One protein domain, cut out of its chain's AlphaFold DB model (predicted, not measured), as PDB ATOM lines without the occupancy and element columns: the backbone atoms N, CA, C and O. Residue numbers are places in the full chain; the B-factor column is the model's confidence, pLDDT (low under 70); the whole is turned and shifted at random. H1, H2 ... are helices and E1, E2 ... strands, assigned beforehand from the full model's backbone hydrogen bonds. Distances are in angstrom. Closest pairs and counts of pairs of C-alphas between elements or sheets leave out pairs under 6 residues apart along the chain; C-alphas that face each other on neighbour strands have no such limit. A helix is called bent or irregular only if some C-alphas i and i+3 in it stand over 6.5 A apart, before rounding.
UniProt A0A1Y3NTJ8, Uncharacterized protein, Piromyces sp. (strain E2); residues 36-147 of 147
ATOM      1  N   LEU A  36      39.209  26.370 -14.328       86.38
ATOM      2  CA  LEU A  36      39.765  26.710 -15.650       86.38
ATOM      3  C   LEU A  36      39.404  28.113 -16.175       86.38
ATOM      4  O   LEU A  36      39.595  28.411 -17.352       86.38
ATOM      5  N   SER A  37      38.926  28.980 -15.285       85.56
ATOM      6  CA  SER A  37      38.634  30.379 -15.565       85.56
ATOM      7  C   SER A  37      39.872  31.250 -15.366       85.56
ATOM      8  O   SER A  37      40.575  31.150 -14.350       85.56
ATOM      9  N   GLU A  38      40.125  32.138 -16.326       81.38
ATOM     10  CA  GLU A  38      41.127  33.203 -16.210       81.38
ATOM     11  C   GLU A  38      40.727  34.263 -15.169       81.38
ATOM     12  O   GLU A  38      41.599  34.856 -14.531       81.38
ATOM     13  N   CYS A  39      39.418  34.409 -14.920       80.44
ATOM     14  CA  CYS A  39      38.806  35.301 -13.930       80.44
ATOM     15  C   CYS A  39      38.635  34.671 -12.541       80.44
ATOM     16  O   CYS A  39      37.884  35.194 -11.718       80.44
ATOM     17  N   CYS A  40      39.283  33.535 -12.260       83.19
ATOM     18  CA  CYS A  40      39.181  32.911 -10.946       83.19
ATOM     19  C   CYS A  40      39.587  33.911  -9.840       83.19
ATOM     20  O   CYS A  40      40.722  34.388  -9.864       83.19
ATOM     21  N   PRO A  41      38.715  34.200  -8.852       78.62
ATOM     22  CA  PRO A  41      39.004  35.189  -7.808       78.62
ATOM     23  C   PRO A  41      39.989  34.671  -6.752       78.62
ATOM     24  O   PRO A  41      40.392  35.412  -5.858       78.62
ATOM     25  N   LEU A  42      40.351  33.385  -6.809       81.19
ATOM     26  CA  LEU A  42      41.262  32.787  -5.846       81.19
ATOM     27  C   LEU A  42      42.693  33.319  -6.047       81.19
ATOM     28  O   LEU A  42      43.143  33.428  -7.188       81.19
ATOM     29  N   PRO A  43      43.452  33.563  -4.957       70.69
ATOM     30  CA  PRO A  43      44.810  34.113  -5.030       70.69
ATOM     31  C   PRO A  43      45.772  33.266  -5.870       70.69
ATOM     32  O   PRO A  43      46.672  33.789  -6.516       70.69
ATOM     33  N   GLN A  44      45.576  31.946  -5.856       70.38
ATOM     34  CA  GLN A  44      46.200  31.036  -6.809       70.38
ATOM     35  C   GLN A  44      45.189  30.739  -7.906       70.38
ATOM     36  O   GLN A  44      44.205  30.031  -7.664       70.38
ATOM     37  N   LYS A  45      45.453  31.253  -9.106       66.94
ATOM     38  CA  LYS A  45      44.611  31.040 -10.281       66.94
ATOM     39  C   LYS A  45      44.409  29.544 -10.523       66.94
ATOM     40  O   LYS A  45      45.360  28.787 -10.714       66.94
ATOM     41  N   CYS A  46      43.146  29.109 -10.508       71.94
ATOM     42  CA  CYS A  46      42.773  27.696 -10.625       71.94
ATOM     43  C   CYS A  46      43.291  27.066 -11.938       71.94
ATOM     44  O   CYS A  46      43.642  25.888 -11.950       71.94
ATOM     45  N   HIS A  47      43.371  27.845 -13.026       65.81
ATOM     46  CA  HIS A  47      43.815  27.381 -14.344       65.81
ATOM     47  C   HIS A  47      45.324  27.100 -14.415       65.81
ATOM     48  O   HIS A  47      45.736  26.184 -15.118       65.81
ATOM     49  N   GLU A  48      46.149  27.812 -13.641       63.34
ATOM     50  CA  GLU A  48      47.611  27.635 -13.630       63.34
ATOM     51  C   GLU A  48      48.036  26.314 -12.969       63.34
ATOM     52  O   GLU A  48      49.145  25.830 -13.179       63.34
ATOM     53  N   LYS A  49      47.142  25.673 -12.203       56.94
ATOM     54  CA  LYS A  49      47.390  24.355 -11.588       56.94
ATOM     55  C   LYS A  49      47.367  23.203 -12.598       56.94
ATOM     56  O   LYS A  49      47.591  22.053 -12.224       56.94
ATOM     57  N   VAL A  50      47.083  23.486 -13.868       57.41
ATOM     58  CA  VAL A  50      46.719  22.489 -14.869       57.41
ATOM     59  C   VAL A  50      47.650  22.580 -16.067       57.41
ATOM     60  O   VAL A  50      47.316  23.163 -17.089       57.41
ATOM     61  N   ASN A  51      48.808  21.930 -15.985       50.78
ATOM     62  CA  ASN A  51      49.736  21.916 -17.117       50.78
ATOM     63  C   ASN A  51      49.238  21.099 -18.329       50.78
ATOM     64  O   ASN A  51      49.884  21.176 -19.362       50.78
ATOM     65  N   ASN A  52      48.160  20.293 -18.238       49.00
ATOM     66  CA  ASN A  52      47.842  19.305 -19.294       49.00
ATOM     67  C   ASN A  52      46.390  18.768 -19.396       49.00
ATOM     68  O   ASN A  52      46.168  17.807 -20.129       49.00
ATOM     69  N   ILE A  53      45.388  19.291 -18.675       50.34
ATOM     70  CA  ILE A  53      44.061  18.618 -18.593       50.34
ATOM     71  C   ILE A  53      43.031  19.186 -19.585       50.34
ATOM     72  O   ILE A  53      42.028  18.531 -19.872       50.34
ATOM     73  N   SER A  54      43.260  20.365 -20.165       52.34
ATOM     74  CA  SER A  54      42.230  21.037 -20.966       52.34
ATOM     75  C   SER A  54      42.813  21.664 -22.220       52.34
ATOM     76  O   SER A  54      43.813  22.369 -22.168       52.34
ATOM     77  N   PHE A  55      42.170  21.397 -23.358       54.94
ATOM     78  CA  PHE A  55      42.549  21.971 -24.650       54.94
ATOM     79  C   PHE A  55      42.276  23.484 -24.717       54.94
ATOM     80  O   PHE A  55      42.776  24.135 -25.629       54.94
ATOM     81  N   THR A  56      41.488  24.037 -23.779       59.41
ATOM     82  CA  THR A  56      41.104  25.456 -23.725       59.41
ATOM     83  C   THR A  56      40.871  25.947 -22.285       59.41
ATOM     84  O   THR A  56      40.471  25.159 -21.426       59.41
ATOM     85  N   SER A  57      41.128  27.236 -22.032       69.88
ATOM     86  CA  SER A  57      40.707  28.005 -20.844       69.88
ATOM     87  C   SER A  57      39.439  28.812 -21.146       69.88
ATOM     88  O   SER A  57      39.145  29.069 -22.316       69.88
ATOM     89  N   LEU A  58      38.694  29.222 -20.111       72.81
ATOM     90  CA  LEU A  58      37.603  30.198 -20.253       72.81
ATOM     91  C   LEU A  58      38.174  31.623 -20.265       72.81
ATOM     92  O   LEU A  58      38.969  31.967 -19.386       72.81
ATOM     93  N   LEU A  59      37.740  32.436 -21.230       72.81
ATOM     94  CA  LEU A  59      38.257  33.788 -21.461       72.81
ATOM     95  C   LEU A  59      37.801  34.808 -20.410       72.81
ATOM     96  O   LEU A  59      36.782  34.643 -19.735       72.81
ATOM     97  N   GLN A  60      38.582  35.890 -20.333       63.28
ATOM     98  CA  GLN A  60      38.494  36.950 -19.330       63.28
ATOM     99  C   GLN A  60      37.446  38.054 -19.611       63.28
ATOM    100  O   GLN A  60      36.936  38.664 -18.673       63.28
ATOM    101  N   ASN A  61      37.130  38.351 -20.877       55.50
ATOM    102  CA  ASN A  61      36.390  39.573 -21.240       55.50
ATOM    103  C   ASN A  61      34.892  39.448 -20.962       55.50
ATOM    104  O   ASN A  61      34.283  38.703 -21.703       55.50
ATOM    105  N   ASP A  62      34.306  40.174 -19.997       53.53
ATOM    106  CA  ASP A  62      32.856  40.460 -19.798       53.53
ATOM    107  C   ASP A  62      31.830  39.338 -20.128       53.53
ATOM    108  O   ASP A  62      30.640  39.587 -20.332       53.53
ATOM    109  N   CYS A  63      32.272  38.082 -20.191       61.59
ATOM    110  CA  CYS A  63      31.570  37.003 -20.867       61.59
ATOM    111  C   CYS A  63      30.845  36.138 -19.847       61.59
ATOM    112  O   CYS A  63      31.439  35.515 -18.967       61.59
ATOM    113  N   MET A  64      29.535  36.059 -20.030       80.81
ATOM    114  CA  MET A  64      28.667  35.054 -19.436       80.81
ATOM    115  C   MET A  64      29.179  33.643 -19.771       80.81
ATOM    116  O   MET A  64      29.431  33.335 -20.935       80.81
ATOM    117  N   TYR A  65      29.305  32.780 -18.761       89.00
ATOM    118  CA  TYR A  65      29.566  31.356 -18.974       89.00
ATOM    119  C   TYR A  65      28.272  30.619 -19.287       89.00
ATOM    120  O   TYR A  65      27.244  30.836 -18.646       89.00
ATOM    121  N   LEU A  66      28.336  29.729 -20.273       91.88
ATOM    122  CA  LEU A  66      27.218  28.881 -20.656       91.88
ATOM    123  C   LEU A  66      27.367  27.519 -19.987       91.88
ATOM    124  O   LEU A  66      28.315  26.789 -20.271       91.88
ATOM    125  N   ILE A  67      26.408  27.162 -19.136       93.62
ATOM    126  CA  ILE A  67      26.328  25.848 -18.491       93.62
ATOM    127  C   ILE A  67      25.042  25.173 -18.986       93.62
ATOM    128  O   ILE A  67      23.978  25.396 -18.414       93.62
ATOM    129  N   PRO A  68      25.081  24.434 -20.108       94.75
ATOM    130  CA  PRO A  68      23.885  23.801 -20.647       94.75
ATOM    131  C   PRO A  68      23.459  22.588 -19.815       94.75
ATOM    132  O   PRO A  68      24.290  21.757 -19.444       94.75
ATOM    133  N   ASP A  69      22.150  22.462 -19.598       94.31
ATOM    134  CA  ASP A  69      21.540  21.282 -18.985       94.31
ATOM    135  C   ASP A  69      21.493  20.092 -19.965       94.31
ATOM    136  O   ASP A  69      21.771  20.211 -21.169       94.31
ATOM    137  N   MET A  70      21.114  18.915 -19.459       93.06
ATOM    138  CA  MET A  70      21.024  17.708 -20.286       93.06
ATOM    139  C   MET A  70      20.084  17.892 -21.491       93.06
ATOM    140  O   MET A  70      20.436  17.520 -22.612       93.06
ATOM    141  N   LYS A  71      18.908  18.498 -21.289       93.00
ATOM    142  CA  LYS A  71      17.895  18.666 -22.348       93.00
ATOM    143  C   LYS A  71      18.360  19.619 -23.446       93.00
ATOM    144  O   LYS A  71      18.126  19.351 -24.624       93.00
ATOM    145  N   THR A  72      19.047  20.695 -23.076       95.31
ATOM    146  CA  THR A  72      19.630  21.659 -24.012       95.31
ATOM    147  C   THR A  72      20.665  20.987 -24.901       95.31
ATOM    148  O   THR A  72      20.659  21.190 -26.112       95.31
ATOM    149  N   ILE A  73      21.508  20.117 -24.346       95.88
ATOM    150  CA  ILE A  73      22.454  19.328 -25.145       95.88
ATOM    151  C   ILE A  73      21.730  18.323 -26.052       95.88
ATOM    152  O   ILE A  73      22.097  18.148 -27.215       95.88
ATOM    153  N   GLU A  74      20.695  17.644 -25.565       94.25
ATOM    154  CA  GLU A  74      19.974  16.669 -26.387       94.25
ATOM    155  C   GLU A  74      19.291  17.312 -27.599       94.25
ATOM    156  O   GLU A  74      19.376  16.768 -28.706       94.25
ATOM    157  N   LEU A  75      18.663  18.472 -27.401       95.62
ATOM    158  CA  LEU A  75      17.854  19.145 -28.415       95.62
ATOM    159  C   LEU A  75      18.651  20.133 -29.273       95.62
ATOM    160  O   LEU A  75      18.389  20.238 -30.467       95.62
ATOM    161  N   TYR A  76      19.626  20.835 -28.692       95.75
ATOM    162  CA  TYR A  76      20.202  22.049 -29.278       95.75
ATOM    163  C   TYR A  76      21.736  22.071 -29.323       95.75
ATOM    164  O   TYR A  76      22.316  23.127 -29.564       95.75
ATOM    165  N   LEU A  77      22.422  20.934 -29.137       95.06
ATOM    166  CA  LEU A  77      23.896  20.886 -29.176       95.06
ATOM    167  C   LEU A  77      24.505  21.500 -30.450       95.06
ATOM    168  O   LEU A  77      25.566  22.109 -30.383       95.06
ATOM    169  N   GLU A  78      23.830  21.375 -31.590       93.06
ATOM    170  CA  GLU A  78      24.267  21.946 -32.872       93.06
ATOM    171  C   GLU A  78      24.387  23.476 -32.823       93.06
ATOM    172  O   GLU A  78      25.274  24.044 -33.456       93.06
ATOM    173  N   LEU A  79      23.572  24.157 -32.007       92.81
ATOM    174  CA  LEU A  79      23.661  25.610 -31.852       92.81
ATOM    175  C   LEU A  79      25.005  26.033 -31.253       92.81
ATOM    176  O   LEU A  79      25.534  27.072 -31.634       92.81
ATOM    177  N   PHE A  80      25.607  25.212 -30.385       92.19
ATOM    178  CA  PHE A  80      26.907  25.500 -29.770       92.19
ATOM    179  C   PHE A  80      28.070  25.476 -30.777       92.19
ATOM    180  O   PHE A  80      29.168  25.939 -30.456       92.19
ATOM    181  N   GLU A  81      27.856  25.006 -32.011       88.44
ATOM    182  CA  GLU A  81      28.832  25.128 -33.100       88.44
ATOM    183  C   GLU A  81      28.893  26.558 -33.670       88.44
ATOM    184  O   GLU A  81      29.936  26.957 -34.188       88.44
ATOM    185  N   HIS A  82      27.871  27.392 -33.449       90.88
ATOM    186  CA  HIS A  82      27.813  28.778 -33.928       90.88
ATOM    187  C   HIS A  82      28.939  29.656 -33.358       90.88
ATOM    188  O   HIS A  82      29.147  29.684 -32.148       90.88
ATOM    189  N   GLU A  83      29.661  30.398 -34.199       84.50
ATOM    190  CA  GLU A  83      30.912  31.106 -33.852       84.50
ATOM    191  C   GLU A  83      30.795  32.041 -32.636       84.50
ATOM    192  O   GLU A  83      31.702  32.095 -31.811       84.50
ATOM    193  N   ASN A  84      29.640  32.690 -32.471       85.88
ATOM    194  CA  ASN A  84      29.366  33.602 -31.354       85.88
ATOM    195  C   ASN A  84      29.159  32.917 -29.989       85.88
ATOM    196  O   ASN A  84      29.097  33.609 -28.977       85.88
ATOM    197  N   LEU A  85      29.006  31.589 -29.942       88.81
ATOM    198  CA  LEU A  85      28.876  30.844 -28.689       88.81
ATOM    199  C   LEU A  85      30.233  30.264 -28.290       88.81
ATOM    200  O   LEU A  85      30.763  29.365 -28.953       88.81
ATOM    201  N   ASN A  86      30.770  30.788 -27.192       89.44
ATOM    202  CA  ASN A  86      32.020  30.382 -26.559       89.44
ATOM    203  C   ASN A  86      31.854  30.349 -25.025       89.44
ATOM    204  O   ASN A  86      30.765  30.607 -24.515       89.44
ATOM    205  N   ASN A  87      32.920  29.998 -24.302       90.69
ATOM    206  CA  ASN A  87      32.948  29.919 -22.837       90.69
ATOM    207  C   ASN A  87      31.899  28.949 -22.268       90.69
ATOM    208  O   ASN A  87      31.048  29.303 -21.447       90.69
ATOM    209  N   ILE A  88      31.955  27.708 -22.749       92.38
ATOM    210  CA  ILE A  88      30.969  26.667 -22.450       92.38
ATOM    211  C   ILE A  88      31.540  25.712 -21.402       92.38
ATOM    212  O   ILE A  88      32.648  25.199 -21.554       92.38
ATOM    213  N   ILE A  89      30.771  25.421 -20.360       93.44
ATOM    214  CA  ILE A  89      31.138  24.485 -19.299       93.44
ATOM    215  C   ILE A  89      30.207  23.283 -19.382       93.44
ATOM    216  O   ILE A  89      29.022  23.374 -19.076       93.44
ATOM    217  N   ILE A  90      30.746  22.131 -19.772       94.88
ATOM    218  CA  ILE A  90      29.995  20.878 -19.785       94.88
ATOM    219  C   ILE A  90      30.228  20.135 -18.471       94.88
ATOM    220  O   ILE A  90      31.340  19.681 -18.194       94.88
ATOM    221  N   ALA A  91      29.169  19.968 -17.680       95.38
ATOM    222  CA  ALA A  91      29.214  19.174 -16.458       95.38
ATOM    223  C   ALA A  91      29.412  17.675 -16.757       95.38
ATOM    224  O   ALA A  91      28.900  17.140 -17.748       95.38
ATOM    225  N   GLN A  92      30.115  16.971 -15.867       94.56
ATOM    226  CA  GLN A  92      30.300  15.522 -15.943       94.56
ATOM    227  C   GLN A  92      28.958  14.783 -15.962       94.56
ATOM    228  O   GLN A  92      28.785  13.884 -16.785       94.56
ATOM    229  N   THR A  93      28.004  15.181 -15.115       94.31
ATOM    230  CA  THR A  93      26.647  14.607 -15.097       94.31
ATOM    231  C   THR A  93      25.960  14.726 -16.453       94.31
ATOM    232  O   THR A  93      25.476  13.721 -16.972       94.31
ATOM    233  N   VAL A  94      25.980  15.907 -17.072       95.25
ATOM    234  CA  VAL A  94      25.381  16.132 -18.396       95.25
ATOM    235  C   VAL A  94      26.035  15.220 -19.431       95.25
ATOM    236  O   VAL A  94      25.358  14.447 -20.103       95.25
ATOM    237  N   PHE A  95      27.365  15.228 -19.513       96.00
ATOM    238  CA  PHE A  95      28.098  14.407 -20.476       96.00
ATOM    239  C   PHE A  95      27.834  12.900 -20.325       96.00
ATOM    240  O   PHE A  95      27.712  12.191 -21.323       96.00
ATOM    241  N   GLU A  96      27.754  12.392 -19.093       93.75
ATOM    242  CA  GLU A  96      27.554  10.963 -18.836       93.75
ATOM    243  C   GLU A  96      26.122  10.488 -19.115       93.75
ATOM    244  O   GLU A  96      25.941   9.317 -19.456       93.75
ATOM    245  N   ASN A  97      25.117  11.363 -18.985       93.12
ATOM    246  CA  ASN A  97      23.708  10.989 -19.146       93.12
ATOM    247  C   ASN A  97      23.151  11.250 -20.559       93.12
ATOM    248  O   ASN A  97      22.128  10.663 -20.908       93.12
ATOM    249  N   VAL A  98      23.825  12.042 -21.402       95.12
ATOM    250  CA  VAL A  98      23.420  12.205 -22.811       95.12
ATOM    251  C   VAL A  98      23.791  10.996 -23.677       95.12
ATOM    252  O   VAL A  98      24.707  10.222 -23.382       95.12
ATOM    253  N   LYS A  99      23.092  10.858 -24.809       95.25
ATOM    254  CA  LYS A  99      23.317   9.798 -25.804       95.25
ATOM    255  C   LYS A  99      24.743   9.815 -26.382       95.25
ATOM    256  O   LYS A  99      25.417  10.845 -26.442       95.25
ATOM    257  N   GLN A 100      25.213   8.652 -26.842       95.00
ATOM    258  CA  GLN A 100      26.595   8.465 -27.314       95.00
ATOM    259  C   GLN A 100      26.984   9.354 -28.509       95.00
ATOM    260  O   GLN A 100      28.140   9.770 -28.620       95.00
ATOM    261  N   ASP A 101      26.039   9.653 -29.398       94.94
ATOM    262  CA  ASP A 101      26.202  10.592 -30.510       94.94
ATOM    263  C   ASP A 101      26.482  12.014 -30.000       94.94
ATOM    264  O   ASP A 101      27.475  12.628 -30.407       94.94
ATOM    265  N   LYS A 102      25.703  12.490 -29.020       95.94
ATOM    266  CA  LYS A 102      25.913  13.790 -28.364       95.94
ATOM    267  C   LYS A 102      27.243  13.832 -27.615       95.94
ATOM    268  O   LYS A 102      27.997  14.787 -27.775       95.94
ATOM    269  N   GLN A 103      27.627  12.760 -26.915       96.56
ATOM    270  CA  GLN A 103      28.962  12.663 -26.304       96.56
ATOM    271  C   GLN A 103      30.088  12.805 -27.335       96.56
ATOM    272  O   GLN A 103      31.111  13.436 -27.066       96.56
ATOM    273  N   ARG A 104      29.943  12.210 -28.527       95.62
ATOM    274  CA  ARG A 104      30.939  12.341 -29.600       95.62
ATOM    275  C   ARG A 104      31.046  13.784 -30.088       95.62
ATOM    276  O   ARG A 104      32.162  14.238 -30.324       95.62
ATOM    277  N   MET A 105      29.926  14.487 -30.223       95.00
ATOM    278  CA  MET A 105      29.901  15.901 -30.607       95.00
ATOM    279  C   MET A 105      30.508  16.801 -29.525       95.00
ATOM    280  O   MET A 105      31.386  17.598 -29.839       95.00
ATOM    281  N   ILE A 106      30.172  16.596 -28.248       95.69
ATOM    282  CA  ILE A 106      30.798  17.322 -27.129       95.69
ATOM    283  C   ILE A 106      32.317  17.134 -27.135       95.69
ATOM    284  O   ILE A 106      33.063  18.098 -27.005       95.69
ATOM    285  N   ARG A 107      32.810  15.907 -27.354       94.75
ATOM    286  CA  ARG A 107      34.260  15.655 -27.461       94.75
ATOM    287  C   ARG A 107      34.919  16.420 -28.613       94.75
ATOM    288  O   ARG A 107      36.110  16.697 -28.521       94.75
ATOM    289  N   LYS A 108      34.195  16.713 -29.700       93.31
ATOM    290  CA  LYS A 108      34.694  17.593 -30.767       93.31
ATOM    291  C   LYS A 108      34.710  19.044 -30.292       93.31
ATOM    292  O   LYS A 108      35.742  19.685 -30.419       93.31
ATOM    293  N   LEU A 109      33.619  19.509 -29.680       92.06
ATOM    294  CA  LEU A 109      33.483  20.868 -29.149       92.06
ATOM    295  C   LEU A 109      34.591  21.215 -28.139       92.06
ATOM    296  O   LEU A 109      35.224  22.256 -28.265       92.06
ATOM    297  N   LEU A 110      34.893  20.301 -27.211       91.25
ATOM    298  CA  LEU A 110      35.978  20.427 -26.224       91.25
ATOM    299  C   LEU A 110      37.373  20.563 -26.855       91.25
ATOM    300  O   LEU A 110      38.297  21.045 -26.209       91.25
ATOM    301  N   LYS A 111      37.551  20.096 -28.095       90.25
ATOM    302  CA  LYS A 111      38.820  20.174 -28.832       90.25
ATOM    303  C   LYS A 111      38.904  21.397 -29.741       90.25
ATOM    304  O   LYS A 111      39.962  21.615 -30.320       90.25
ATOM    305  N   THR A 112      37.822  22.161 -29.896       88.69
ATOM    306  CA  THR A 112      37.778  23.346 -30.756       88.69
ATOM    307  C   THR A 112      38.282  24.563 -29.975       88.69
ATOM    308  O   THR A 112      37.558  25.043 -29.102       88.69
ATOM    309  N   PRO A 113      39.474  25.118 -30.279       84.12
ATOM    310  CA  PRO A 113      40.091  26.143 -29.434       84.12
ATOM    311  C   PRO A 113      39.255  27.416 -29.288       84.12
ATOM    312  O   PRO A 113      39.075  27.915 -28.184       84.12
ATOM    313  N   LEU A 114      38.655  27.870 -30.393       85.19
ATOM    314  CA  LEU A 114      37.819  29.077 -30.455       85.19
ATOM    315  C   LEU A 114      36.571  29.017 -29.562       85.19
ATOM    316  O   LEU A 114      35.938  30.039 -29.315       85.19
ATOM    317  N   LYS A 115      36.182  27.823 -29.104       87.62
ATOM    318  CA  LYS A 115      34.972  27.634 -28.303       87.62
ATOM    319  C   LYS A 115      35.186  27.860 -26.826       87.62
ATOM    320  O   LYS A 115      34.194  28.083 -26.140       87.62
ATOM    321  N   HIS A 116      36.425  27.800 -26.336       88.06
ATOM    322  CA  HIS A 116      36.696  27.906 -24.902       88.06
ATOM    323  C   HIS A 116      35.760  26.982 -24.109       88.06
ATOM    324  O   HIS A 116      35.000  27.410 -23.245       88.06
ATOM    325  N   CYS A 117      35.706  25.717 -24.532       91.00
ATOM    326  CA  CYS A 117      34.793  24.720 -23.997       91.00
ATOM    327  C   CYS A 117      35.553  23.796 -23.051       91.00
ATOM    328  O   CYS A 117      36.530  23.153 -23.449       91.00
ATOM    329  N   ILE A 118      35.082  23.707 -21.809       91.62
ATOM    330  CA  ILE A 118      35.699  22.897 -20.762       91.62
ATOM    331  C   ILE A 118      34.764  21.788 -20.287       91.62
ATOM    332  O   ILE A 118      33.540  21.874 -20.380       91.62
ATOM    333  N   TYR A 119      35.370  20.738 -19.745       92.69
ATOM    334  CA  TYR A 119      34.674  19.652 -19.074       92.69
ATOM    335  C   TYR A 119      34.916  19.765 -17.571       92.69
ATOM    336  O   TYR A 119      36.068  19.800 -17.139       92.69
ATOM    337  N   PHE A 120      33.843  19.822 -16.783       93.06
ATOM    338  CA  PHE A 120      33.917  20.021 -15.340       93.06
ATOM    339  C   PHE A 120      33.433  18.787 -14.569       93.06
ATOM    340  O   PHE A 120      32.286  18.354 -14.694       93.06
ATOM    341  N   ASN A 121      34.310  18.230 -13.732       92.38
ATOM    342  CA  ASN A 121      34.069  17.027 -12.931       92.38
ATOM    343  C   ASN A 121      33.224  17.295 -11.669       92.38
ATOM    344  O   ASN A 121      33.686  17.075 -10.547       92.38
ATOM    345  N   ASN A 122      31.975  17.738 -11.840       93.50
ATOM    346  CA  ASN A 122      31.085  18.092 -10.725       93.50
ATOM    347  C   ASN A 122      30.811  16.935  -9.743       93.50
ATOM    348  O   ASN A 122      30.629  17.169  -8.552       93.50
ATOM    349  N   GLU A 123      30.844  15.683 -10.204       92.50
ATOM    350  CA  GLU A 123      30.612  14.492  -9.368       92.50
ATOM    351  C   GLU A 123      31.809  14.079  -8.499       92.50
ATOM    352  O   GLU A 123      31.661  13.216  -7.631       92.50
ATOM    353  N   MET A 124      32.991  14.649  -8.745       91.25
ATOM    354  CA  MET A 124      34.201  14.396  -7.957       91.25
ATOM    355  C   MET A 124      34.633  15.618  -7.145       91.25
ATOM    356  O   MET A 124      35.550  15.499  -6.335       91.25
ATOM    357  N   PHE A 125      34.014  16.780  -7.355       92.00
ATOM    358  CA  PHE A 125      34.355  17.998  -6.633       92.00
ATOM    359  C   PHE A 125      33.513  18.132  -5.371       92.00
ATOM    360  O   PHE A 125      32.292  18.020  -5.414       92.00
ATOM    361  N   LEU A 126      34.186  18.360  -4.245       91.31
ATOM    362  CA  LEU A 126      33.580  18.367  -2.917       91.31
ATOM    363  C   LEU A 126      32.404  19.346  -2.810       91.31
ATOM    364  O   LEU A 126      31.400  19.009  -2.196       91.31
ATOM    365  N   GLU A 127      32.519  20.532  -3.410       90.12
ATOM    366  CA  GLU A 127      31.510  21.592  -3.261       90.12
ATOM    367  C   GLU A 127      30.296  21.407  -4.177       90.12
ATOM    368  O   GLU A 127      29.227  21.927  -3.878       90.12
ATOM    369  N   THR A 128      30.434  20.659  -5.274       92.69
ATOM    370  CA  THR A 128      29.337  20.420  -6.230       92.69
ATOM    371  C   THR A 128      28.763  19.013  -6.139       92.69
ATOM    372  O   THR A 128      27.773  18.703  -6.801       92.69
ATOM    373  N   TYR A 129      29.381  18.133  -5.353       92.25
ATOM    374  CA  TYR A 129      28.871  16.790  -5.161       92.25
ATOM    375  C   TYR A 129      27.560  16.820  -4.375       92.25
ATOM    376  O   TYR A 129      27.479  17.371  -3.279       92.25
ATOM    377  N   LEU A 130      26.545  16.146  -4.914       92.00
ATOM    378  CA  LEU A 130      25.255  15.978  -4.258       92.00
ATOM    379  C   LEU A 130      24.947  14.499  -4.049       92.00
ATOM    380  O   LEU A 130      25.066  13.679  -4.963       92.00
ATOM    381  N   GLU A 131      24.489  14.150  -2.851       89.31
ATOM    382  CA  GLU A 131      23.933  12.826  -2.596       89.31
ATOM    383  C   GLU A 131      22.484  12.738  -3.107       89.31
ATOM    384  O   GLU A 131      21.760  13.736  -3.219       89.31
ATOM    385  N   ARG A 132      22.065  11.520  -3.468       90.06
ATOM    386  CA  ARG A 132      20.675  11.235  -3.835       90.06
ATOM    387  C   ARG A 132      19.844  11.175  -2.557       90.06
ATOM    388  O   ARG A 132      20.149  10.383  -1.670       90.06
ATOM    389  N   MET A 133      18.786  11.971  -2.486       91.31
ATOM    390  CA  MET A 133      17.874  11.947  -1.347       91.31
ATOM    391  C   MET A 133      17.042  10.662  -1.342       91.31
ATOM    392  O   MET A 133      16.859   9.998  -2.370       91.31
ATOM    393  N   LYS A 134      16.507  10.314  -0.168       88.38
ATOM    394  CA  LYS A 134      15.548   9.214  -0.052       88.38
ATOM    395  C   LYS A 134      14.356   9.486  -0.979       88.38
ATOM    396  O   LYS A 134      13.876  10.612  -1.045       88.38
ATOM    397  N   ASP A 135      13.933   8.464  -1.716       89.06
ATOM    398  CA  ASP A 135      12.800   8.504  -2.655       89.06
ATOM    399  C   ASP A 135      12.959   9.453  -3.867       89.06
ATOM    400  O   ASP A 135      12.072   9.547  -4.714       89.06
ATOM    401  N   GLU A 136      14.117  10.098  -4.038       91.62
ATOM    402  CA  GLU A 136      14.437  10.898  -5.226       91.62
ATOM    403  C   GLU A 136      14.748   9.982  -6.419       91.62
ATOM    404  O   GLU A 136      15.403   8.957  -6.247       91.62
ATOM    405  N   THR A 137      14.332  10.308  -7.645       90.19
ATOM    406  CA  THR A 137      14.746   9.561  -8.852       90.19
ATOM    407  C   THR A 137      16.171   9.938  -9.269       90.19
ATOM    408  O   THR A 137      16.736  10.926  -8.801       90.19
ATOM    409  N   ARG A 138      16.798   9.152 -10.153       86.31
ATOM    410  CA  ARG A 138      18.145   9.496 -10.642       86.31
ATOM    411  C   ARG A 138      18.105  10.777 -11.477       86.31
ATOM    412  O   ARG A 138      19.001  11.606 -11.374       86.31
ATOM    413  N   GLU A 139      17.039  10.943 -12.245       86.81
ATOM    414  CA  GLU A 139      16.771  12.090 -13.099       86.81
ATOM    415  C   GLU A 139      16.581  13.365 -12.267       86.81
ATOM    416  O   GLU A 139      17.198  14.382 -12.574       86.81
ATOM    417  N   HIS A 140      15.797  13.311 -11.180       88.75
ATOM    418  CA  HIS A 140      15.628  14.453 -10.269       88.75
ATOM    419  C   HIS A 140      16.947  14.849  -9.595       88.75
ATOM    420  O   HIS A 140      17.281  16.033  -9.568       88.75
ATOM    421  N   ARG A 141      17.741  13.868  -9.138       90.94
ATOM    422  CA  ARG A 141      19.076  14.132  -8.578       90.94
ATOM    423  C   ARG A 141      19.990  14.825  -9.586       90.94
ATOM    424  O   ARG A 141      20.682  15.765  -9.213       90.94
ATOM    425  N   ASN A 142      20.011  14.362 -10.839       88.06
ATOM    426  CA  ASN A 142      20.853  14.957 -11.879       88.06
ATOM    427  C   ASN A 142      20.445  16.408 -12.155       88.06
ATOM    428  O   ASN A 142      21.303  17.279 -12.118       88.06
ATOM    429  N   MET A 143      19.143  16.680 -12.318       85.81
ATOM    430  CA  MET A 143      18.637  18.045 -12.515       85.81
ATOM    431  C   MET A 143      19.044  18.985 -11.374       85.81
ATOM    432  O   MET A 143      19.400  20.133 -11.610       85.81
ATOM    433  N   ARG A 144      19.040  18.507 -10.129       90.19
ATOM    434  CA  ARG A 144      19.440  19.308  -8.965       90.19
ATOM    435  C   ARG A 144      20.946  19.581  -8.890       90.19
ATOM    436  O   ARG A 144      21.332  20.534  -8.239       90.19
ATOM    437  N   GLY A 145      21.776  18.753  -9.528       82.94
ATOM    438  CA  GLY A 145      23.222  18.981  -9.661       82.94
ATOM    439  C   GLY A 145      23.632  19.733 -10.928       82.94
ATOM    440  O   GLY A 145      24.826  19.943 -11.141       82.94
ATOM    441  N   GLU A 146      22.665  20.075 -11.781       77.31
ATOM    442  CA  GLU A 146      22.836  20.898 -12.985       77.31
ATOM    443  C   GLU A 146      22.429  22.367 -12.756       77.31
ATOM    444  O   GLU A 146      22.789  23.212 -13.572       77.31
ATOM    445  N   ASN A 147      21.712  22.665 -11.662       60.41
ATOM    446  CA  ASN A 147      21.313  24.013 -11.232       60.41
ATOM    447  C   ASN A 147      22.188  24.507 -10.079       60.41
ATOM    448  O   ASN A 147      22.366  25.740  -9.979       60.41
TER     449      ASN A 147
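What this domain is: This is residues 36 to 147 of the 147 residues of an uncharacterized protein of Piromyces sp. (strain E2) (UniProt A0A1Y3NTJ8). A short two-stranded parallel ribbon, E1 beside E2, lies in the middle; H2 and H4 lie side by side on one side of it, H4 coming near the ribbon, mostly E2, with its residues 106 to 109, and the short H3, which follows E1 and leads into H4, lies by the end of this pair of helices where both begin. H1 and its loops lie off one end of this core, and H5, reached by a long looping stretch, lies towards the other. The 112 printed residues hold five named helices and two named strands, in the order H1, H2, E1, H3, H4, E2, H5; the class is mostly helix, although only 47 residues, under half, are in named elements. The whole is compact, with a radius of gyration of the C-alphas of 14.6 A and spans of 42 by 34 by 26 A.

Where its parts are: Begin at Leu 36 and go on to H1, residues 46 to 49, whose C-alpha 46 is at (42.773, 27.696, -10.625). After residues 50 to 69 comes H2, residues 70 to 81, 16.7 A long; it is irregular, with C-alphas 75 and 78 8.3 A apart. E1 is residues 88 to 91, 9.8 A, from C-alpha 88 at (30.969, 26.667, -22.450). H3, residues 92 to 97, follows at once, then H4, residues 100 to 109, 14.3 A. E2 is residues 117 to 120, 9.9 A. Last comes H5, residues 138 to 144, 10.0 A, ending at C-alpha 144 at (19.440, 19.308, -8.965).

How they stand to each other: Look first at E1 and E2, parallel neighbours at 24 degrees: N 90 and O 118 are 2.9 A apart, as are N 120 and O 90, within hydrogen-bond range. E1, H3, H4 and E2 form a strand-helix-strand unit, two parallel strands with helices between, whose crossover is right-handed. H3 and H4, a helical hairpin, only just touch, with 3 pairs of C-alphas within 8 A; their closest C-alphas, of Phe 95 and Gln 103, are 6.1 A apart. They run opposite ways at a shallow tilt of 33 degrees, only just short of steep. H2 touches H4, closest at the C-alphas of Glu 74 and Lys 102, 6.9 A, the same way at a steep tilt of 40 degrees. With residue 70 alone H2 only just touches H3, with 3 pairs of C-alphas within 8 A; the closest C-alphas, of Met 70 and Val 94, are 5.0 A apart. H5 is close to H3 but not clearly touching, the C-alphas of Thr 93 and Asn 142 being 6.6 A apart. H1 touches no helix and is apart from E1 and E2. Every O i to N i+4 pair is within hydrogen-bond range in H3, H4 and H5, and 4 of 8 are in H2; H1 is too short for such a pair.

The domain as a whole: The C-alphas farthest apart, of Asn 61 and Asp 135, are 43.2 A apart. The printed part has no cut; the links H1 to H2 and E2 to H5 are long. Its mean pLDDT is 85.0, with values under 70 at residues 45, 47 to 57, 60 to 63 and 147.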